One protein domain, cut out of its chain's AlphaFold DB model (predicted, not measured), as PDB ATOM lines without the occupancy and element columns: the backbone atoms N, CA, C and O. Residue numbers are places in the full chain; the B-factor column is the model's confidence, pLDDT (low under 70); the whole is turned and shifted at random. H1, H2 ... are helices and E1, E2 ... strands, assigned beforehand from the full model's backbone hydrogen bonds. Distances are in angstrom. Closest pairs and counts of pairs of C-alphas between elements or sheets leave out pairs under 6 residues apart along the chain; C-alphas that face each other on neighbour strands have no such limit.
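AT A GLANCE: This is residues 94 to 127 and 236 to 346 of the 400 residues of an uncharacterized protein of Euzebya sp. DY32-46 (UniProt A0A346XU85). Two helices, H3 and H8, run nearly parallel and the same way, with the long helix H7 crossing both on one side and the short H1 bridging them on the other. H6 folds back along H3, H2 packs near the beginning of H3, H4 and H5 make a corner at the beginning of H7, and the small hairpin of E1 and E2 reaches outward beyond the other end of H7. The 145 printed residues include eight named helices and two named strands, in the order H1 H2 H3 H4 H5 H6 H7 E1 E2 H8; the sheet E1 - E2 is antiparallel and the class is mostly helix. The whole is compact, with a radius of gyration of the C-alphas of 16.4 A, and spans 50 by 37 by 26 A.

HOW THE PARTS SIT: H1, residues 97 to 104, touches H3, residues 238 to 257, about perpendicular at 81 degrees; their closest C-alphas, Val 103 and Ala 249, are 4.8 A apart. H1 also touches H8, residues 329 to 343, about perpendicular at 85 degrees, closest at C-alphas Phe 99 and Met 333, 5.1 A. H2, residues 111 to 121, touches residues 238 to 242 of H3, closest at C-alphas Val 114 and Arg 242, 6.6 A. H3 and H7, residues 291 to 309, are the hub, touching four helices each; they touch each other at a steep tilt of 66 degrees, opposite ways, closest at C-alphas Val 251 and Val 298, 5.5 A. H3 and H8 are close but not clearly touching, at a shallow tilt of 5 degrees, the same way; the closest C-alphas, Phe 252 and Ala 337, are 7.5 A apart. H4, residues 260 to 263, only just touches H7, with 3 pairs of C-alphas within 8 A, closest at Asp 262 and Gly 291, 7.2 A. H5, residues 265 to 269, touches H7, closest at C-alphas Leu 268 and Gly 291, 3.9 A. H6, residues 274 to 282, touches H3 at a shallow tilt of 10 degrees, opposite ways, closest at C-alphas Ala 250 and Trp 280, 5.7 A. E1, residues 312 to 316, and E2, residues 319 to 323, form an antiparallel hairpin, with N 321 and O 314 at 2.7 A and N 314 and O 321 at 2.9 A, within hydrogen-bond range. H8 touches residues 302 to 309 of H7 at a steep tilt of 62 degrees, opposite ways, closest at C-alphas Asn 305 and Pro 331, 4.9 A. Every O i to N i+4 pair is within hydrogen-bond range in H1, H2, H3, H5 and H8, against 4 of 5 in H6 and 13 of 15 in H7; H4 is too short for such a pair.

IN THESE COORDINATES: H1 begins at C-alpha 97 (3.336, 3.042, -24.019) and is 10.2 A long; H2 is 15.1 A. H3 runs 28.0 A from C-alpha 238 (-10.448, -8.852, -10.245); H4 and H5 are short, and H6 is 12.0 A. H7 is 27.2 A, E1 12.1 A and E2 11.3 A. H8, 21.1 A, ends at C-alpha 343 (18.441, -3.340, -29.590).

THE WHOLE: The C-alphas farthest apart, Asp 274 and Gly 318, are 52.6 A apart. Residues 128 to 235 are not printed, and C-alphas 127 and 236 are 9.7 A apart across this cut. Of the links that are printed whole, none is long. Mean pLDDT of the printed part is 75.3; 40 residues are under 70, among them residues 118 to 127 and 306 to 329.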
ATOM      1  N   ALA A  94       4.219  -2.003 -31.964       50.62
ATOM      2  CA  ALA A  94       3.453  -1.806 -30.750       50.62
ATOM      3  C   ALA A  94       3.840  -0.454 -30.130       50.62
ATOM      4  O   ALA A  94       5.033  -0.188 -29.954       50.62
ATOM      5  N   PRO A  95       2.876   0.417 -29.795       55.44
ATOM      6  CA  PRO A  95       3.188   1.656 -29.109       55.44
ATOM      7  C   PRO A  95       3.954   1.338 -27.803       55.44
ATOM      8  O   PRO A  95       3.441   0.572 -26.977       55.44
ATOM      9  N   PRO A  96       5.177   1.879 -27.590       57.44
ATOM     10  CA  PRO A  96       6.003   1.615 -26.404       57.44
ATOM     11  C   PRO A  96       5.312   1.954 -25.071       57.44
ATOM     12  O   PRO A  96       5.800   1.602 -23.999       57.44
ATOM     13  N   GLU A  97       4.181   2.647 -25.131       67.38
ATOM     14  CA  GLU A  97       3.336   3.042 -24.019       67.38
ATOM     15  C   GLU A  97       2.774   1.850 -23.227       67.38
ATOM     16  O   GLU A  97       2.690   1.962 -22.010       67.38
ATOM     17  N   LEU A  98       2.457   0.707 -23.854       72.38
ATOM     18  CA  LEU A  98       1.807  -0.430 -23.173       72.38
ATOM     19  C   LEU A  98       2.623  -0.968 -21.987       72.38
ATOM     20  O   LEU A  98       2.142  -1.038 -20.857       72.38
ATOM     21  N   PHE A  99       3.888  -1.299 -22.246       78.56
ATOM     22  CA  PHE A  99       4.824  -1.787 -21.234       78.56
ATOM     23  C   PHE A  99       5.024  -0.754 -20.114       78.56
ATOM     24  O   PHE A  99       5.062  -1.093 -18.932       78.56
ATOM     25  N   LEU A 100       5.147   0.521 -20.492       78.12
ATOM     26  CA  LEU A 100       5.402   1.610 -19.551       78.12
ATOM     27  C   LEU A 100       4.192   1.888 -18.660       78.12
ATOM     28  O   LEU A 100       4.374   2.158 -17.477       78.12
ATOM     29  N   GLU A 101       2.974   1.781 -19.198       78.69
ATOM     30  CA  GLU A 101       1.752   1.929 -18.412       78.69
ATOM     31  C   GLU A 101       1.670   0.861 -17.320       78.69
ATOM     32  O   GLU A 101       1.379   1.208 -16.179       78.69
ATOM     33  N   LEU A 102       2.019  -0.397 -17.617       79.94
ATOM     34  CA  LEU A 102       2.007  -1.454 -16.603       79.94
ATOM     35  C   LEU A 102       3.030  -1.202 -15.484       79.94
ATOM     36  O   LEU A 102       2.733  -1.403 -14.307       79.94
ATOM     37  N   VAL A 103       4.232  -0.737 -15.836       81.31
ATOM     38  CA  VAL A 103       5.274  -0.405 -14.852       81.31
ATOM     39  C   VAL A 103       4.881   0.791 -13.980       81.31
ATOM     40  O   VAL A 103       5.215   0.817 -12.794       81.31
ATOM     41  N   ASP A 104       4.171   1.763 -14.554       81.25
ATOM     42  CA  ASP A 104       3.732   2.980 -13.872       81.25
ATOM     43  C   ASP A 104       2.479   2.778 -12.996       81.25
ATOM     44  O   ASP A 104       2.079   3.708 -12.283       81.25
ATOM     45  N   LEU A 105       1.846   1.598 -13.027       81.31
ATOM     46  CA  LEU A 105       0.728   1.296 -12.137       81.31
ATOM     47  C   LEU A 105       1.183   1.310 -10.668       81.31
ATOM     48  O   LEU A 105       2.283   0.854 -10.342       81.31
ATOM     49  N   PRO A 106       0.337   1.814  -9.752       78.69
ATOM     50  CA  PRO A 106       0.655   1.806  -8.331       78.69
ATOM     51  C   PRO A 106       0.797   0.368  -7.817       78.69
ATOM     52  O   PRO A 106       0.154  -0.550  -8.322       78.69
ATOM     53  N   ASP A 107       1.563   0.185  -6.737       80.31
ATOM     54  CA  ASP A 107       1.830  -1.133  -6.132       80.31
ATOM     55  C   ASP A 107       0.553  -1.916  -5.768       80.31
ATOM     56  O   ASP A 107       0.554  -3.148  -5.708       80.31
ATOM     57  N   ARG A 108      -0.551  -1.201  -5.521       83.12
ATOM     58  CA  ARG A 108      -1.899  -1.744  -5.329       83.12
ATOM     59  C   ARG A 108      -2.885  -0.941  -6.182       83.12
ATOM     60  O   ARG A 108      -3.400   0.067  -5.694       83.12
ATOM     61  N   PRO A 109      -3.131  -1.331  -7.443       82.25
ATOM     62  CA  PRO A 109      -4.069  -0.606  -8.283       82.25
ATOM     63  C   PRO A 109      -5.490  -0.780  -7.751       82.25
ATOM     64  O   PRO A 109      -5.877  -1.863  -7.308       82.25
ATOM     65  N   SER A 110      -6.238   0.323  -7.746       84.44
ATOM     66  CA  SER A 110      -7.658   0.323  -7.402       84.44
ATOM     67  C   SER A 110      -8.457  -0.450  -8.448       84.44
ATOM     68  O   SER A 110      -8.008  -0.603  -9.584       84.44
ATOM     69  N   ASP A 111      -9.667  -0.872  -8.095       78.88
ATOM     70  CA  ASP A 111     -10.567  -1.567  -9.024       78.88
ATOM     71  C   ASP A 111     -10.815  -0.737 -10.278       78.88
ATOM     72  O   ASP A 111     -10.735  -1.254 -11.383       78.88
ATOM     73  N   ALA A 112     -10.997   0.577 -10.120       77.56
ATOM     74  CA  ALA A 112     -11.150   1.492 -11.244       77.56
ATOM     75  C   ALA A 112      -9.919   1.506 -12.169       77.56
ATOM     76  O   ALA A 112     -10.081   1.522 -13.381       77.56
ATOM     77  N   ALA A 113      -8.698   1.473 -11.620       75.81
ATOM     78  CA  ALA A 113      -7.474   1.447 -12.423       75.81
ATOM     79  C   ALA A 113      -7.276   0.100 -13.135       75.81
ATOM     80  O   ALA A 113      -6.836   0.069 -14.281       75.81
ATOM     81  N   VAL A 114      -7.620  -1.011 -12.472       72.44
ATOM     82  CA  VAL A 114      -7.609  -2.347 -13.086       72.44
ATOM     83  C   VAL A 114      -8.645  -2.415 -14.204       72.44
ATOM     84  O   VAL A 114      -8.314  -2.836 -15.303       72.44
ATOM     85  N   MET A 115      -9.871  -1.949 -13.964       72.12
ATOM     86  CA  MET A 115     -10.930  -1.933 -14.972       72.12
ATOM     87  C   MET A 115     -10.595  -1.024 -16.152       72.12
ATOM     88  O   MET A 115     -10.788  -1.442 -17.285       72.12
ATOM     89  N   ASP A 116     -10.051   0.172 -15.919       71.06
ATOM     90  CA  ASP A 116      -9.592   1.063 -16.995       71.06
ATOM     91  C   ASP A 116      -8.531   0.375 -17.866       71.06
ATOM     92  O   ASP A 116      -8.650   0.338 -19.090       71.06
ATOM     93  N   PHE A 117      -7.551  -0.279 -17.235       71.88
ATOM     94  CA  PHE A 117      -6.541  -1.065 -17.937       71.88
ATOM     95  C   PHE A 117      -7.165  -2.209 -18.757       71.88
ATOM     96  O   PHE A 117      -6.888  -2.335 -19.950       71.88
ATOM     97  N   LEU A 118      -8.031  -3.025 -18.145       67.88
ATOM     98  CA  LEU A 118      -8.676  -4.171 -18.797       67.88
ATOM     99  C   LEU A 118      -9.586  -3.739 -19.953       67.88
ATOM    100  O   LEU A 118      -9.598  -4.382 -20.997       67.88
ATOM    101  N   MET A 119     -10.318  -2.637 -19.803       65.50
ATOM    102  CA  MET A 119     -11.164  -2.080 -20.863       65.50
ATOM    103  C   MET A 119     -10.337  -1.556 -22.035       65.50
ATOM    104  O   MET A 119     -10.768  -1.628 -23.185       65.50
ATOM    105  N   ARG A 120      -9.148  -1.021 -21.751       67.62
ATOM    106  CA  ARG A 120      -8.273  -0.434 -22.760       67.62
ATOM    107  C   ARG A 120      -7.442  -1.468 -23.513       67.62
ATOM    108  O   ARG A 120      -7.166  -1.274 -24.694       67.62
ATOM    109  N   TYR A 121      -7.035  -2.535 -22.831       67.31
ATOM    110  CA  TYR A 121      -6.006  -3.461 -23.310       67.31
ATOM    111  C   TYR A 121      -6.429  -4.932 -23.314       67.31
ATOM    112  O   TYR A 121      -5.721  -5.775 -23.864       67.31
ATOM    113  N   GLY A 122      -7.591  -5.241 -22.747       66.00
ATOM    114  CA  GLY A 122      -8.068  -6.602 -22.556       66.00
ATOM    115  C   GLY A 122      -7.467  -7.284 -21.318       66.00
ATOM    116  O   GLY A 122      -6.581  -6.738 -20.651       66.00
ATOM    117  N   PRO A 123      -7.957  -8.489 -20.983       65.25
ATOM    118  CA  PRO A 123      -7.419  -9.292 -19.893       65.25
ATOM    119  C   PRO A 123      -5.981  -9.734 -20.170       65.25
ATOM    120  O   PRO A 123      -5.619 -10.074 -21.297       65.25
ATOM    121  N   LEU A 124      -5.160  -9.755 -19.115       63.81
ATOM    122  CA  LEU A 124      -3.781 -10.234 -19.215       63.81
ATOM    123  C   LEU A 124      -3.740 -11.759 -19.340       63.81
ATOM    124  O   LEU A 124      -2.960 -12.300 -20.113       63.81
ATOM    125  N   TRP A 125      -4.608 -12.453 -18.612       59.28
ATOM    126  CA  TRP A 125      -4.731 -13.904 -18.665       59.28
ATOM    127  C   TRP A 125      -6.059 -14.315 -19.278       59.28
ATOM    128  O   TRP A 125      -7.115 -13.951 -18.765       59.28
ATOM    129  N   VAL A 126      -5.977 -15.128 -20.329       52.38
ATOM    130  CA  VAL A 126      -7.096 -15.884 -20.886       52.38
ATOM    131  C   VAL A 126      -6.772 -17.350 -20.640       52.38
ATOM    132  O   VAL A 126      -5.708 -17.822 -21.040       52.38
ATOM    133  N   ARG A 127      -7.639 -18.068 -19.924       46.25
ATOM    134  CA  ARG A 127      -7.475 -19.513 -19.786       46.25
ATOM    135  C   ARG A 127      -7.934 -20.132 -21.107       46.25
ATOM    136  O   ARG A 127      -9.119 -20.109 -21.404       46.25
ATOM    137  N   HIS A 236     -13.216 -12.454 -15.219       56.38
ATOM    138  CA  HIS A 236     -12.074 -12.859 -14.415       56.38
ATOM    139  C   HIS A 236     -12.164 -12.215 -13.030       56.38
ATOM    140  O   HIS A 236     -12.471 -11.028 -12.917       56.38
ATOM    141  N   ASP A 237     -11.851 -12.985 -11.986       74.38
ATOM    142  CA  ASP A 237     -11.696 -12.459 -10.633       74.38
ATOM    143  C   ASP A 237     -10.730 -11.259 -10.659       74.38
ATOM    144  O   ASP A 237      -9.570 -11.374 -11.077       74.38
ATOM    145  N   LEU A 238     -11.226 -10.087 -10.253       72.62
ATOM    146  CA  LEU A 238     -10.448  -8.852 -10.245       72.62
ATOM    147  C   LEU A 238      -9.205  -8.975  -9.366       72.62
ATOM    148  O   LEU A 238      -8.192  -8.350  -9.675       72.62
ATOM    149  N   ASP A 239      -9.233  -9.806  -8.324       76.81
ATOM    150  CA  ASP A 239      -8.058 -10.054  -7.493       76.81
ATOM    151  C   ASP A 239      -6.985 -10.842  -8.255       76.81
ATOM    152  O   ASP A 239      -5.794 -10.536  -8.119       76.81
ATOM    153  N   VAL A 240      -7.385 -11.782  -9.118       72.94
ATOM    154  CA  VAL A 240      -6.476 -12.523 -10.009       72.94
ATOM    155  C   VAL A 240      -5.870 -11.587 -11.050       72.94
ATOM    156  O   VAL A 240      -4.649 -11.566 -11.209       72.94
ATOM    157  N   GLN A 241      -6.678 -10.744 -11.702       76.50
ATOM    158  CA  GLN A 241      -6.161  -9.754 -12.658       76.50
ATOM    159  C   GLN A 241      -5.240  -8.743 -11.962       76.50
ATOM    160  O   GLN A 241      -4.160  -8.439 -12.467       76.50
ATOM    161  N   ARG A 242      -5.581  -8.286 -10.749       82.50
ATOM    162  CA  ARG A 242      -4.721  -7.402  -9.946       82.50
ATOM    163  C   ARG A 242      -3.405  -8.080  -9.570       82.50
ATOM    164  O   ARG A 242      -2.364  -7.425  -9.512       82.50
ATOM    165  N   HIS A 243      -3.432  -9.371  -9.255       83.69
ATOM    166  CA  HIS A 243      -2.226 -10.144  -8.975       83.69
ATOM    167  C   HIS A 243      -1.343 -10.263 -10.222       83.69
ATOM    168  O   HIS A 243      -0.165  -9.917 -10.146       83.69
ATOM    169  N   ALA A 244      -1.919 -10.638 -11.367       81.06
ATOM    170  CA  ALA A 244      -1.212 -10.736 -12.643       81.06
ATOM    171  C   ALA A 244      -0.605  -9.390 -13.069       81.06
ATOM    172  O   ALA A 244       0.581  -9.325 -13.380       81.06
ATOM    173  N   ILE A 245      -1.370  -8.296 -12.993       82.62
ATOM    174  CA  ILE A 245      -0.891  -6.934 -13.281       82.62
ATOM    175  C   ILE A 245       0.341  -6.597 -12.432       82.62
ATOM    176  O   ILE A 245       1.353  -6.143 -12.962       82.62
ATOM    177  N   ARG A 246       0.287  -6.843 -11.116       90.06
ATOM    178  CA  ARG A 246       1.424  -6.584 -10.217       90.06
ATOM    179  C   ARG A 246       2.622  -7.461 -10.561       90.06
ATOM    180  O   ARG A 246       3.752  -6.981 -10.531       90.06
ATOM    181  N   TYR A 247       2.388  -8.727 -10.869       89.94
ATOM    182  CA  TYR A 247       3.450  -9.661 -11.211       89.94
ATOM    183  C   TYR A 247       4.168  -9.244 -12.499       89.94
ATOM    184  O   TYR A 247       5.380  -9.034 -12.488       89.94
ATOM    185  N   TYR A 248       3.427  -8.982 -13.575       88.00
ATOM    186  CA  TYR A 248       4.012  -8.519 -14.833       88.00
ATOM    187  C   TYR A 248       4.661  -7.137 -14.705       88.00
ATOM    188  O   TYR A 248       5.710  -6.900 -15.299       88.00
ATOM    189  N   ALA A 249       4.125  -6.245 -13.865       88.25
ATOM    190  CA  ALA A 249       4.784  -4.979 -13.554       88.25
ATOM    191  C   ALA A 249       6.138  -5.186 -12.844       88.25
ATOM    192  O   ALA A 249       7.081  -4.447 -13.122       88.25
ATOM    193  N   ALA A 250       6.265  -6.190 -11.961       90.94
ATOM    194  CA  ALA A 250       7.557  -6.564 -11.375       90.94
ATOM    195  C   ALA A 250       8.520  -7.102 -12.439       90.94
ATOM    196  O   ALA A 250       9.644  -6.610 -12.524       90.94
ATOM    197  N   VAL A 251       8.073  -8.043 -13.278       89.56
ATOM    198  CA  VAL A 251       8.876  -8.635 -14.364       89.56
ATOM    199  C   VAL A 251       9.425  -7.550 -15.293       89.56
ATOM    200  O   VAL A 251      10.634  -7.453 -15.512       89.56
ATOM    201  N   PHE A 252       8.546  -6.685 -15.795       89.25
ATOM    202  CA  PHE A 252       8.901  -5.620 -16.725       89.25
ATOM    203  C   PHE A 252       9.791  -4.553 -16.093       89.25
ATOM    204  O   PHE A 252      10.765  -4.116 -16.708       89.25
ATOM    205  N   GLU A 253       9.534  -4.161 -14.846       90.88
ATOM    206  CA  GLU A 253      10.404  -3.195 -14.187       90.88
ATOM    207  C   GLU A 253      11.783  -3.775 -13.838       90.88
ATOM    208  O   GLU A 253      12.780  -3.052 -13.927       90.88
ATOM    209  N   THR A 254      11.868  -5.061 -13.482       91.75
ATOM    210  CA  THR A 254      13.147  -5.762 -13.300       91.75
ATOM    211  C   THR A 254      13.939  -5.767 -14.597       91.75
ATOM    212  O   THR A 254      15.085  -5.322 -14.597       91.75
ATOM    213  N   LEU A 255      13.312  -6.164 -15.706       87.56
ATOM    214  CA  LEU A 255      13.941  -6.169 -17.023       87.56
ATOM    215  C   LEU A 255      14.454  -4.775 -17.423       87.56
ATOM    216  O   LEU A 255      15.567  -4.643 -17.922       87.56
ATOM    217  N   ALA A 256      13.683  -3.721 -17.143       85.50
ATOM    218  CA  ALA A 256      14.092  -2.341 -17.400       85.50
ATOM    219  C   ALA A 256      15.207  -1.820 -16.472       85.50
ATOM    220  O   ALA A 256      15.858  -0.827 -16.804       85.50
ATOM    221  N   SER A 257      15.400  -2.440 -15.305       89.12
ATOM    222  CA  SER A 257      16.392  -2.030 -14.298       89.12
ATOM    223  C   SER A 257      17.679  -2.865 -14.354       89.12
ATOM    224  O   SER A 257      18.658  -2.532 -13.674       89.12
ATOM    225  N   TRP A 258      17.694  -3.936 -15.151       87.38
ATOM    226  CA  TRP A 258      18.876  -4.757 -15.362       87.38
ATOM    227  C   TRP A 258      19.975  -4.022 -16.121       87.38
ATOM    228  O   TRP A 258      19.765  -3.211 -17.021       87.38
ATOM    229  N   THR A 259      21.190  -4.374 -15.745       87.44
ATOM    230  CA  THR A 259      22.442  -3.962 -16.354       87.44
ATOM    231  C   THR A 259      23.189  -5.216 -16.812       87.44
ATOM    232  O   THR A 259      22.965  -6.290 -16.253       87.44
ATOM    233  N   PRO A 260      24.113  -5.116 -17.785       85.69
ATOM    234  CA  PRO A 260      24.883  -6.277 -18.233       85.69
ATOM    235  C   PRO A 260      25.612  -7.022 -17.104       85.69
ATOM    236  O   PRO A 260      25.691  -8.244 -17.144       85.69
ATOM    237  N   SER A 261      26.085  -6.310 -16.074       86.00
ATOM    238  CA  SER A 261      26.763  -6.915 -14.920       86.00
ATOM    239  C   SER A 261      25.850  -7.781 -14.053       86.00
ATOM    240  O   SER A 261      26.342  -8.690 -13.396       86.00
ATOM    241  N   ASP A 262      24.532  -7.546 -14.060       85.88
ATOM    242  CA  ASP A 262      23.585  -8.372 -13.292       85.88
ATOM    243  C   ASP A 262      23.414  -9.777 -13.899       85.88
ATOM    244  O   ASP A 262      22.889 -10.672 -13.244       85.88
ATOM    245  N   LEU A 263      23.851  -9.970 -15.148       86.69
ATOM    246  CA  LEU A 263      23.742 -11.227 -15.892       86.69
ATOM    247  C   LEU A 263      25.084 -11.973 -15.989       86.69
ATOM    248  O   LEU A 263      25.179 -13.003 -16.658       86.69
ATOM    249  N   GLU A 264      26.134 -11.471 -15.337       83.44
ATOM    250  CA  GLU A 264      27.412 -12.173 -15.237       83.44
ATOM    251  C   GLU A 264      27.297 -13.376 -14.292       83.44
ATOM    252  O   GLU A 264      26.606 -13.325 -13.278       83.44
ATOM    253  N   SER A 265      28.022 -14.462 -14.577       85.00
ATOM    254  CA  SER A 265      27.922 -15.713 -13.807       85.00
ATOM    255  C   SER A 265      28.137 -15.542 -12.300       85.00
ATOM    256  O   SER A 265      27.485 -16.231 -11.523       85.00
ATOM    257  N   ALA A 266      29.026 -14.634 -11.887       88.38
ATOM    258  CA  ALA A 266      29.239 -14.327 -10.474       88.38
ATOM    259  C   ALA A 266      28.002 -13.653  -9.851       88.38
ATOM    260  O   ALA A 266      27.508 -14.117  -8.830       88.38
ATOM    261  N   ALA A 267      27.447 -12.634 -10.516       84.75
ATOM    262  CA  ALA A 267      26.249 -11.934 -10.055       84.75
ATOM    263  C   ALA A 267      25.005 -12.839 -10.021       84.75
ATOM    264  O   ALA A 267      24.168 -12.699  -9.136       84.75
ATOM    265  N   LEU A 268      24.898 -13.801 -10.946       88.44
ATOM    266  CA  LEU A 268      23.803 -14.774 -10.959       88.44
ATOM    267  C   LEU A 268      23.858 -15.751  -9.773       88.44
ATOM    268  O   LEU A 268      22.814 -16.218  -9.324       88.44
ATOM    269  N   ALA A 269      25.047 -16.073  -9.265       90.56
ATOM    270  CA  ALA A 269      25.195 -16.948  -8.100       90.56
ATOM    271  C   ALA A 269      24.903 -16.228  -6.773       90.56
ATOM    272  O   ALA A 269      24.533 -16.875  -5.793       90.56
ATOM    273  N   ASP A 270      25.066 -14.906  -6.750       94.44
ATOM    274  CA  ASP A 270      24.861 -14.073  -5.573       94.44
ATOM    275  C   ASP A 270      23.407 -13.602  -5.439       94.44
ATOM    276  O   ASP A 270      22.571 -13.762  -6.331       94.44
ATOM    277  N   MET A 271      23.093 -13.004  -4.290       95.38
ATOM    278  CA  MET A 271      21.812 -12.342  -4.077       95.38
ATOM    279  C   MET A 271      21.653 -11.171  -5.069       95.38
ATOM    280  O   MET A 271      22.598 -10.389  -5.227       95.38
ATOM    281  N   PRO A 272      20.479 -10.999  -5.709       95.25
ATOM    282  CA  PRO A 272      20.229  -9.857  -6.574       95.25
ATOM    283  C   PRO A 272      20.464  -8.533  -5.845       95.25
ATOM    284  O   PRO A 272      20.274  -8.426  -4.630       95.25
ATOM    285  N   ARG A 273      20.821  -7.492  -6.604       95.94
ATOM    286  CA  ARG A 273      20.964  -6.137  -6.059       95.94
ATOM    287  C   ARG A 273      19.706  -5.710  -5.288       95.94
ATOM    288  O   ARG A 273      18.578  -6.014  -5.686       95.94
ATOM    289  N   ASP A 274      19.903  -4.929  -4.229       96.06
ATOM    290  CA  ASP A 274      18.823  -4.481  -3.340       96.06
ATOM    291  C   ASP A 274      17.698  -3.735  -4.069       96.06
ATOM    292  O   ASP A 274      16.527  -3.859  -3.699       96.06
ATOM    293  N   ASP A 275      18.030  -2.974  -5.116       94.88
ATOM    294  CA  ASP A 275      17.042  -2.262  -5.922       94.88
ATOM    295  C   ASP A 275      16.122  -3.233  -6.665       94.88
ATOM    296  O   ASP A 275      14.910  -3.018  -6.646       94.88
ATOM    297  N   LEU A 276      16.656  -4.326  -7.226       94.12
ATOM    298  CA  LEU A 276      15.872  -5.378  -7.879       94.12
ATOM    299  C   LEU A 276      14.977  -6.112  -6.873       94.12
ATOM    300  O   LEU A 276      13.794  -6.316  -7.137       94.12
ATOM    301  N   HIS A 277      15.483  -6.419  -5.676       94.38
ATOM    302  CA  HIS A 277      14.665  -6.971  -4.588       94.38
ATOM    303  C   HIS A 277      13.518  -6.052  -4.180       94.38
ATOM    304  O   HIS A 277      12.397  -6.509  -3.933       94.38
ATOM    305  N   ALA A 278      13.777  -4.747  -4.121       94.62
ATOM    306  CA  ALA A 278      12.758  -3.768  -3.791       94.62
ATOM    307  C   ALA A 278      11.621  -3.731  -4.829       94.62
ATOM    308  O   ALA A 278      10.509  -3.355  -4.460       94.62
ATOM    309  N   ILE A 279      11.862  -4.124  -6.093       94.56
ATOM    310  CA  ILE A 279      10.836  -4.242  -7.156       94.56
ATOM    311  C   ILE A 279       9.785  -5.289  -6.805       94.56
ATOM    312  O   ILE A 279       8.588  -5.016  -6.895       94.56
ATOM    313  N   TRP A 280      10.230  -6.462  -6.375       94.62
ATOM    314  CA  TRP A 280       9.356  -7.593  -6.082       94.62
ATOM    315  C   TRP A 280       8.650  -7.408  -4.741       94.62
ATOM    316  O   TRP A 280       7.423  -7.510  -4.660       94.62
ATOM    317  N   ARG A 281       9.401  -6.991  -3.711       94.31
ATOM    318  CA  ARG A 281       8.854  -6.752  -2.367       94.31
ATOM    319  C   ARG A 281       7.737  -5.714  -2.361       94.31
ATOM    320  O   ARG A 281       6.697  -5.962  -1.757       94.31
ATOM    321  N   ARG A 282       7.913  -4.566  -3.035       93.75
ATOM    322  CA  ARG A 282       6.880  -3.508  -3.035       93.75
ATOM    323  C   ARG A 282       5.566  -3.961  -3.669       93.75
ATOM    324  O   ARG A 282       4.504  -3.503  -3.266       93.75
ATOM    325  N   ARG A 283       5.630  -4.924  -4.593       91.62
ATOM    326  CA  ARG A 283       4.455  -5.506  -5.254       91.62
ATOM    327  C   ARG A 283       3.844  -6.690  -4.500       91.62
ATOM    328  O   ARG A 283       2.783  -7.187  -4.888       91.62
ATOM    329  N   GLY A 284       4.443  -7.066  -3.371       93.25
ATOM    330  CA  GLY A 284       3.969  -8.133  -2.496       93.25
ATOM    331  C   GLY A 284       4.445  -9.524  -2.904       93.25
ATOM    332  O   GLY A 284       3.797 -10.496  -2.529       93.25
ATOM    333  N   PHE A 285       5.541  -9.618  -3.659       93.38
ATOM    334  CA  PHE A 285       6.182 -10.884  -3.996       93.38
ATOM    335  C   PHE A 285       7.432 -11.095  -3.149       93.38
ATOM    336  O   PHE A 285       8.145 -10.145  -2.805       93.38
ATOM    337  N   GLU A 286       7.701 -12.353  -2.824       92.94
ATOM    338  CA  GLU A 286       8.969 -12.735  -2.225       92.94
ATOM    339  C   GLU A 286      10.069 -12.608  -3.291       92.94
ATOM    340  O   GLU A 286       9.903 -13.122  -4.399       92.94
ATOM    341  N   PRO A 287      11.145 -11.851  -3.029       88.62
ATOM    342  CA  PRO A 287      12.228 -11.731  -3.988       88.62
ATOM    343  C   PRO A 287      12.979 -13.058  -4.102       88.62
ATOM    344  O   PRO A 287      13.114 -13.792  -3.123       88.62
ATOM    345  N   ALA A 288      13.512 -13.320  -5.291       91.44
ATOM    346  CA  ALA A 288      14.422 -14.428  -5.536       91.44
ATOM    347  C   ALA A 288      15.613 -14.405  -4.563       91.44
ATOM    348  O   ALA A 288      16.080 -13.342  -4.162       91.44
ATOM    349  N   THR A 289      16.133 -15.571  -4.199       94.69
ATOM    350  CA  THR A 289      17.286 -15.657  -3.292       94.69
ATOM    351  C   THR A 289      18.612 -15.475  -4.025       94.69
ATOM    352  O   THR A 289      19.597 -15.058  -3.414       94.69
ATOM    353  N   THR A 290      18.623 -15.729  -5.337       94.75
ATOM    354  CA  THR A 290      19.791 -15.593  -6.214       94.75
ATOM    355  C   THR A 290      19.460 -14.820  -7.493       94.75
ATOM    356  O   THR A 290      18.307 -14.765  -7.934       94.75
ATOM    357  N   GLY A 291      20.479 -14.216  -8.110       87.06
ATOM    358  CA  GLY A 291      20.373 -13.573  -9.420       87.06
ATOM    359  C   GLY A 291      19.896 -14.544 -10.498       87.06
ATOM    360  O   GLY A 291      19.110 -14.163 -11.360       87.06
ATOM    361  N   PHE A 292      20.300 -15.813 -10.406       87.19
ATOM    362  CA  PHE A 292      19.873 -16.886 -11.295       87.19
ATOM    363  C   PHE A 292      18.370 -17.150 -11.203       87.19
ATOM    364  O   PHE A 292      17.704 -17.180 -12.232       87.19
ATOM    365  N   GLU A 293      17.819 -17.298  -9.995       87.06
ATOM    366  CA  GLU A 293      16.374 -17.477  -9.795       87.06
ATOM    367  C   GLU A 293      15.577 -16.289 -10.346       87.06
ATOM    368  O   GLU A 293      14.566 -16.480 -11.022       87.06
ATOM    369  N   LEU A 294      16.059 -15.063 -10.113       90.88
ATOM    370  CA  LEU A 294      15.426 -13.855 -10.641       90.88
ATOM    371  C   LEU A 294      15.457 -13.824 -12.173       90.88
ATOM    372  O   LEU A 294      14.441 -13.546 -12.812       90.88
ATOM    373  N   ALA A 295      16.625 -14.100 -12.758       82.94
ATOM    374  CA  ALA A 295      16.809 -14.135 -14.200       82.94
ATOM    375  C   ALA A 295      15.933 -15.210 -14.841       82.94
ATOM    376  O   ALA A 295      15.254 -14.927 -15.825       82.94
ATOM    377  N   HIS A 296      15.888 -16.402 -14.245       81.75
ATOM    378  CA  HIS A 296      15.044 -17.499 -14.693       81.75
ATOM    379  C   HIS A 296      13.567 -17.111 -14.675       81.75
ATOM    380  O   HIS A 296      12.917 -17.241 -15.704       81.75
ATOM    381  N   ALA A 297      13.048 -16.583 -13.562       82.56
ATOM    382  CA  ALA A 297      11.642 -16.192 -13.454       82.56
ATOM    383  C   ALA A 297      11.250 -15.138 -14.503       82.56
ATOM    384  O   ALA A 297      10.245 -15.277 -15.194       82.56
ATOM    385  N   VAL A 298      12.073 -14.099 -14.683       81.75
ATOM    386  CA  VAL A 298      11.817 -13.069 -15.703       81.75
ATOM    387  C   VAL A 298      11.900 -13.653 -17.115       81.75
ATOM    388  O   VAL A 298      11.038 -13.364 -17.942       81.75
ATOM    389  N   MET A 299      12.911 -14.476 -17.412       76.69
ATOM    390  CA  MET A 299      13.065 -15.096 -18.731       76.69
ATOM    391  C   MET A 299      11.928 -16.066 -19.048       76.69
ATOM    392  O   MET A 299      11.414 -16.042 -20.161       76.69
ATOM    393  N   GLU A 300      11.532 -16.901 -18.093       77.69
ATOM    394  CA  GLU A 300      10.428 -17.851 -18.222       77.69
ATOM    395  C   GLU A 300       9.130 -17.130 -18.586       77.69
ATOM    396  O   GLU A 300       8.460 -17.519 -19.542       77.69
ATOM    397  N   GLU A 301       8.822 -16.021 -17.914       83.12
ATOM    398  CA  GLU A 301       7.626 -15.229 -18.204       83.12
ATOM    399  C   GLU A 301       7.684 -14.531 -19.557       83.12
ATOM    400  O   GLU A 301       6.713 -14.571 -20.318       83.12
ATOM    401  N   ILE A 302       8.814 -13.901 -19.885       75.75
ATOM    402  CA  ILE A 302       8.984 -13.232 -21.179       75.75
ATOM    403  C   ILE A 302       8.875 -14.248 -22.315       75.75
ATOM    404  O   ILE A 302       8.165 -14.003 -23.289       75.75
ATOM    405  N   ASN A 303       9.523 -15.403 -22.186       68.69
ATOM    406  CA  ASN A 303       9.477 -16.456 -23.193       68.69
ATOM    407  C   ASN A 303       8.062 -17.029 -23.320       68.69
ATOM    408  O   ASN A 303       7.535 -17.108 -24.426       68.69
ATOM    409  N   THR A 304       7.403 -17.347 -22.204       71.94
ATOM    410  CA  THR A 304       6.033 -17.884 -22.213       71.94
ATOM    411  C   THR A 304       5.060 -16.936 -22.909       71.94
ATOM    412  O   THR A 304       4.238 -17.380 -23.704       71.94
ATOM    413  N   ASN A 305       5.179 -15.626 -22.678       74.06
ATOM    414  CA  ASN A 305       4.276 -14.639 -23.272       74.06
ATOM    415  C   ASN A 305       4.664 -14.220 -24.694       74.06
ATOM    416  O   ASN A 305       3.813 -13.737 -25.436       74.06
ATOM    417  N   THR A 306       5.914 -14.414 -25.113       66.81
ATOM    418  CA  THR A 306       6.321 -14.162 -26.505       66.81
ATOM    419  C   THR A 306       5.983 -15.320 -27.439       66.81
ATOM    420  O   THR A 306       5.775 -15.075 -28.626       66.81
ATOM    421  N   VAL A 307       5.843 -16.552 -26.928       65.25
ATOM    422  CA  VAL A 307       5.451 -17.729 -27.729       65.25
ATOM    423  C   VAL A 307       4.120 -17.524 -28.475       65.25
ATOM    424  O   VAL A 307       4.110 -17.747 -29.684       65.25
ATOM    425  N   PRO A 308       3.024 -17.031 -27.855       60.19
ATOM    426  CA  PRO A 308       1.782 -16.719 -28.574       60.19
ATOM    427  C   PRO A 308       1.913 -15.616 -29.629       60.19
ATOM    428  O   PRO A 308       1.082 -15.532 -30.530       60.19
ATOM    429  N   GLY A 309       2.924 -14.750 -29.504       52.84
ATOM    430  CA  GLY A 309       3.219 -13.704 -30.482       52.84
ATOM    431  C   GLY A 309       4.044 -14.183 -31.674       52.84
ATOM    432  O   GLY A 309       4.154 -13.457 -32.663       52.84
ATOM    433  N   ALA A 310       4.601 -15.395 -31.611       50.12
ATOM    434  CA  ALA A 310       5.214 -16.034 -32.762       50.12
ATOM    435  C   ALA A 310       4.124 -16.533 -33.732       50.12
ATOM    436  O   ALA A 310       3.036 -16.922 -33.296       50.12
ATOM    437  N   PRO A 311       4.388 -16.561 -35.050       47.16
ATOM    438  CA  PRO A 311       3.504 -17.229 -35.998       47.16
ATOM    439  C   PRO A 311       3.256 -18.673 -35.544       47.16
ATOM    440  O   PRO A 311       4.216 -19.423 -35.348       47.16
ATOM    441  N   ARG A 312       1.987 -19.067 -35.369       40.84
ATOM    442  CA  ARG A 312       1.624 -20.439 -34.986       40.84
ATOM    443  C   ARG A 312       0.916 -21.157 -36.125       40.84
ATOM    444  O   ARG A 312       0.000 -20.618 -36.745       40.84
ATOM    445  N   LEU A 313       1.341 -22.391 -36.372       41.53
ATOM    446  CA  LEU A 313       0.587 -23.354 -37.166       41.53
ATOM    447  C   LEU A 313      -0.365 -24.058 -36.206       41.53
ATOM    448  O   LEU A 313       0.083 -24.744 -35.288       41.53
ATOM    449  N   GLN A 314      -1.662 -23.838 -36.378       41.22
ATOM    450  CA  GLN A 314      -2.699 -24.522 -35.622       41.22
ATOM    451  C   GLN A 314      -3.329 -25.565 -36.542       41.22
ATOM    452  O   GLN A 314      -3.651 -25.267 -37.684       41.22
ATOM    453  N   LEU A 315      -3.459 -26.798 -36.065       36.34
ATOM    454  CA  LEU A 315      -4.229 -27.821 -36.762       36.34
ATOM    455  C   LEU A 315      -5.621 -27.831 -36.146       36.34
ATOM    456  O   LEU A 315      -5.741 -28.062 -34.943       36.34
ATOM    457  N   ASP A 316      -6.640 -27.570 -36.951       39.09
ATOM    458  CA  ASP A 316      -8.037 -27.642 -36.533       39.09
ATOM    459  C   ASP A 316      -8.800 -28.520 -37.522       39.09
ATOM    460  O   ASP A 316      -8.662 -28.359 -38.730       39.09
ATOM    461  N   ALA A 317      -9.513 -29.523 -37.011       48.16
ATOM    462  CA  ALA A 317     -10.227 -30.532 -37.803       48.16
ATOM    463  C   ALA A 317      -9.434 -31.190 -38.966       48.16
ATOM    464  O   ALA A 317     -10.026 -31.707 -39.908       48.16
ATOM    465  N   GLY A 318      -8.097 -31.233 -38.894       38.47
ATOM    466  CA  GLY A 318      -7.241 -31.789 -39.953       38.47
ATOM    467  C   GLY A 318      -6.768 -30.769 -40.994       38.47
ATOM    468  O   GLY A 318      -5.974 -31.123 -41.864       38.47
ATOM    469  N   GLU A 319      -7.170 -29.506 -40.870       32.06
ATOM    470  CA  GLU A 319      -6.694 -28.397 -41.691       32.06
ATOM    471  C   GLU A 319      -5.591 -27.610 -40.976       32.06
ATOM    472  O   GLU A 319      -5.635 -27.370 -39.765       32.06
ATOM    473  N   VAL A 320      -4.576 -27.184 -41.736       42.34
ATOM    474  CA  VAL A 320      -3.560 -26.246 -41.245       42.34
ATOM    475  C   VAL A 320      -4.157 -24.845 -41.259       42.34
ATOM    476  O   VAL A 320      -4.154 -24.159 -42.280       42.34
ATOM    477  N   ILE A 321      -4.626 -24.394 -40.101       47.38
ATOM    478  CA  ILE A 321      -4.969 -22.999 -39.866       47.38
ATOM    479  C   ILE A 321      -3.682 -22.238 -39.542       47.38
ATOM    480  O   ILE A 321      -3.041 -22.421 -38.503       47.38
ATOM    481  N   TYR A 322      -3.310 -21.317 -40.428       48.69
ATOM    482  CA  TYR A 322      -2.303 -20.304 -40.124       48.69
ATOM    483  C   TYR A 322      -2.939 -19.279 -39.179       48.69
ATOM    484  O   TYR A 322      -3.598 -18.327 -39.604       48.69
ATOM    485  N   GLY A 323      -2.804 -19.519 -37.876       38.50
ATOM    486  CA  GLY A 323      -3.408 -18.679 -36.854       38.50
ATOM    487  C   GLY A 323      -2.754 -17.302 -36.830       38.50
ATOM    488  O   GLY A 323      -1.532 -17.186 -36.711       38.50
ATOM    489  N   ARG A 324      -3.566 -16.238 -36.884       39.19
ATOM    490  CA  ARG A 324      -3.114 -14.918 -36.425       39.19
ATOM    491  C   ARG A 324      -2.659 -15.068 -34.970       39.19
ATOM    492  O   ARG A 324      -3.379 -15.714 -34.205       39.19
ATOM    493  N   PRO A 325      -1.526 -14.479 -34.552       49.38
ATOM    494  CA  PRO A 325      -1.225 -14.419 -33.134       49.38
ATOM    495  C   PRO A 325      -2.369 -13.646 -32.462       49.38
ATOM    496  O   PRO A 325      -2.644 -12.495 -32.812       49.38
ATOM    497  N   LEU A 326      -3.092 -14.306 -31.551       48.00
ATOM    498  CA  LEU A 326      -4.077 -13.664 -30.683       48.00
ATOM    499  C   LEU A 326      -3.293 -12.837 -29.667       48.00
ATOM    500  O   LEU A 326      -3.046 -13.248 -28.537       48.00
ATOM    501  N   LEU A 327      -2.801 -11.691 -30.124       55.91
ATOM    502  CA  LEU A 327      -2.005 -10.795 -29.310       55.91
ATOM    503  C   LEU A 327      -2.934 -10.103 -28.309       55.91
ATOM    504  O   LEU A 327      -3.526  -9.068 -28.610       55.91
ATOM    505  N   SER A 328      -3.060 -10.672 -27.108       65.12
ATOM    506  CA  SER A 328      -3.480  -9.889 -25.946       65.12
ATOM    507  C   SER A 328      -2.381  -8.875 -25.598       65.12
ATOM    508  O   SER A 328      -1.269  -8.911 -26.137       65.12
ATOM    509  N   ALA A 329      -2.663  -7.937 -24.695       68.75
ATOM    510  CA  ALA A 329      -1.681  -6.918 -24.329       68.75
ATOM    511  C   ALA A 329      -0.362  -7.503 -23.789       68.75
ATOM    512  O   ALA A 329       0.696  -6.915 -24.016       68.75
ATOM    513  N   LEU A 330      -0.397  -8.662 -23.118       74.12
ATOM    514  CA  LEU A 330       0.797  -9.311 -22.564       74.12
ATOM    515  C   LEU A 330       1.822  -9.719 -23.635       74.12
ATOM    516  O   LEU A 330       2.951  -9.229 -23.547       74.12
ATOM    517  N   PRO A 331       1.485 -10.548 -24.647       71.88
ATOM    518  CA  PRO A 331       2.402 -10.875 -25.734       71.88
ATOM    519  C   PRO A 331       3.001  -9.658 -26.425       71.88
ATOM    520  O   PRO A 331       4.202  -9.632 -26.690       71.88
ATOM    521  N   VAL A 332       2.195  -8.618 -26.661       75.12
ATOM    522  CA  VAL A 332       2.675  -7.372 -27.270       75.12
ATOM    523  C   VAL A 332       3.725  -6.690 -26.391       75.12
ATOM    524  O   VAL A 332       4.793  -6.311 -26.875       75.12
ATOM    525  N   MET A 333       3.458  -6.557 -25.088       76.75
ATOM    526  CA  MET A 333       4.403  -5.961 -24.141       76.75
ATOM    527  C   MET A 333       5.681  -6.791 -23.994       76.75
ATOM    528  O   MET A 333       6.775  -6.227 -23.954       76.75
ATOM    529  N   ALA A 334       5.559  -8.119 -23.936       78.81
ATOM    530  CA  ALA A 334       6.699  -9.021 -23.825       78.81
ATOM    531  C   ALA A 334       7.590  -8.944 -25.073       78.81
ATOM    532  O   ALA A 334       8.809  -8.811 -24.947       78.81
ATOM    533  N   LEU A 335       6.989  -8.922 -26.270       77.75
ATOM    534  CA  LEU A 335       7.716  -8.752 -27.527       77.75
ATOM    535  C   LEU A 335       8.464  -7.415 -27.548       77.75
ATOM    536  O   LEU A 335       9.661  -7.393 -27.823       77.75
ATOM    537  N   GLN A 336       7.799  -6.325 -27.157       79.25
ATOM    538  CA  GLN A 336       8.409  -4.996 -27.066       79.25
ATOM    539  C   GLN A 336       9.607  -4.957 -26.107       79.25
ATOM    540  O   GLN A 336      10.611  -4.287 -26.383       79.25
ATOM    541  N   ALA A 337       9.513  -5.660 -24.979       78.19
ATOM    542  CA  ALA A 337      10.580  -5.721 -23.995       78.19
ATOM    543  C   ALA A 337      11.802  -6.494 -24.528       78.19
ATOM    544  O   ALA A 337      12.938  -6.042 -24.360       78.19
ATOM    545  N   VAL A 338      11.574  -7.594 -25.260       76.06
ATOM    546  CA  VAL A 338      12.627  -8.318 -25.995       76.06
ATOM    547  C   VAL A 338      13.280  -7.419 -27.039       76.06
ATOM    548  O   VAL A 338      14.507  -7.401 -27.144       76.06
ATOM    549  N   THR A 339      12.498  -6.616 -27.767       76.75
ATOM    550  CA  THR A 339      13.035  -5.632 -28.715       76.75
ATOM    551  C   THR A 339      14.000  -4.688 -28.015       76.75
ATOM    552  O   THR A 339      15.139  -4.540 -28.442       76.75
ATOM    553  N   TRP A 340      13.616  -4.063 -26.901       78.44
ATOM    554  CA  TRP A 340      14.520  -3.142 -26.200       78.44
ATOM    555  C   TRP A 340      15.808  -3.809 -25.728       78.44
ATOM    556  O   TRP A 340      16.882  -3.230 -25.907       78.44
ATOM    557  N   ALA A 341      15.713  -5.035 -25.211       73.50
ATOM    558  CA  ALA A 341      16.880  -5.814 -24.816       73.50
ATOM    559  C   ALA A 341      17.808  -6.098 -26.012       73.50
ATOM    560  O   ALA A 341      18.999  -5.796 -25.951       73.50
ATOM    561  N   ALA A 342      17.265  -6.601 -27.126       74.94
ATOM    562  CA  ALA A 342      18.033  -6.952 -28.324       74.94
ATOM    563  C   ALA A 342      18.679  -5.733 -29.003       74.94
ATOM    564  O   ALA A 342      19.778  -5.814 -29.547       74.94
ATOM    565  N   THR A 343      17.997  -4.591 -28.960       73.44
ATOM    566  CA  THR A 343      18.441  -3.340 -29.590       73.44
ATOM    567  C   THR A 343      19.362  -2.507 -28.694       73.44
ATOM    568  O   THR A 343      19.870  -1.468 -29.120       73.44
ATOM    569  N   GLY A 344      19.580  -2.945 -27.448       75.69
ATOM    570  CA  GLY A 344      20.379  -2.223 -26.462       75.69
ATOM    571  C   GLY A 344      19.838  -0.821 -26.171       75.69
ATOM    572  O   GLY A 344      20.613   0.080 -25.843       75.69
ATOM    573  N   VAL A 345      18.530  -0.600 -26.343       77.00
ATOM    574  CA  VAL A 345      17.907   0.699 -26.083       77.00
ATOM    575  C   VAL A 345      17.828   0.887 -24.568       77.00
ATOM    576  O   VAL A 345      17.100   0.154 -23.899       77.00
ATOM    577  N   PRO A 346      18.552   1.863 -23.992       78.38
ATOM    578  CA  PRO A 346      18.566   2.031 -22.550       78.38
ATOM    579  C   PRO A 346      17.217   2.568 -22.076       78.38
ATOM    580  O   PRO A 346      16.790   3.650 -22.499       78.38
TER     581      PRO A 346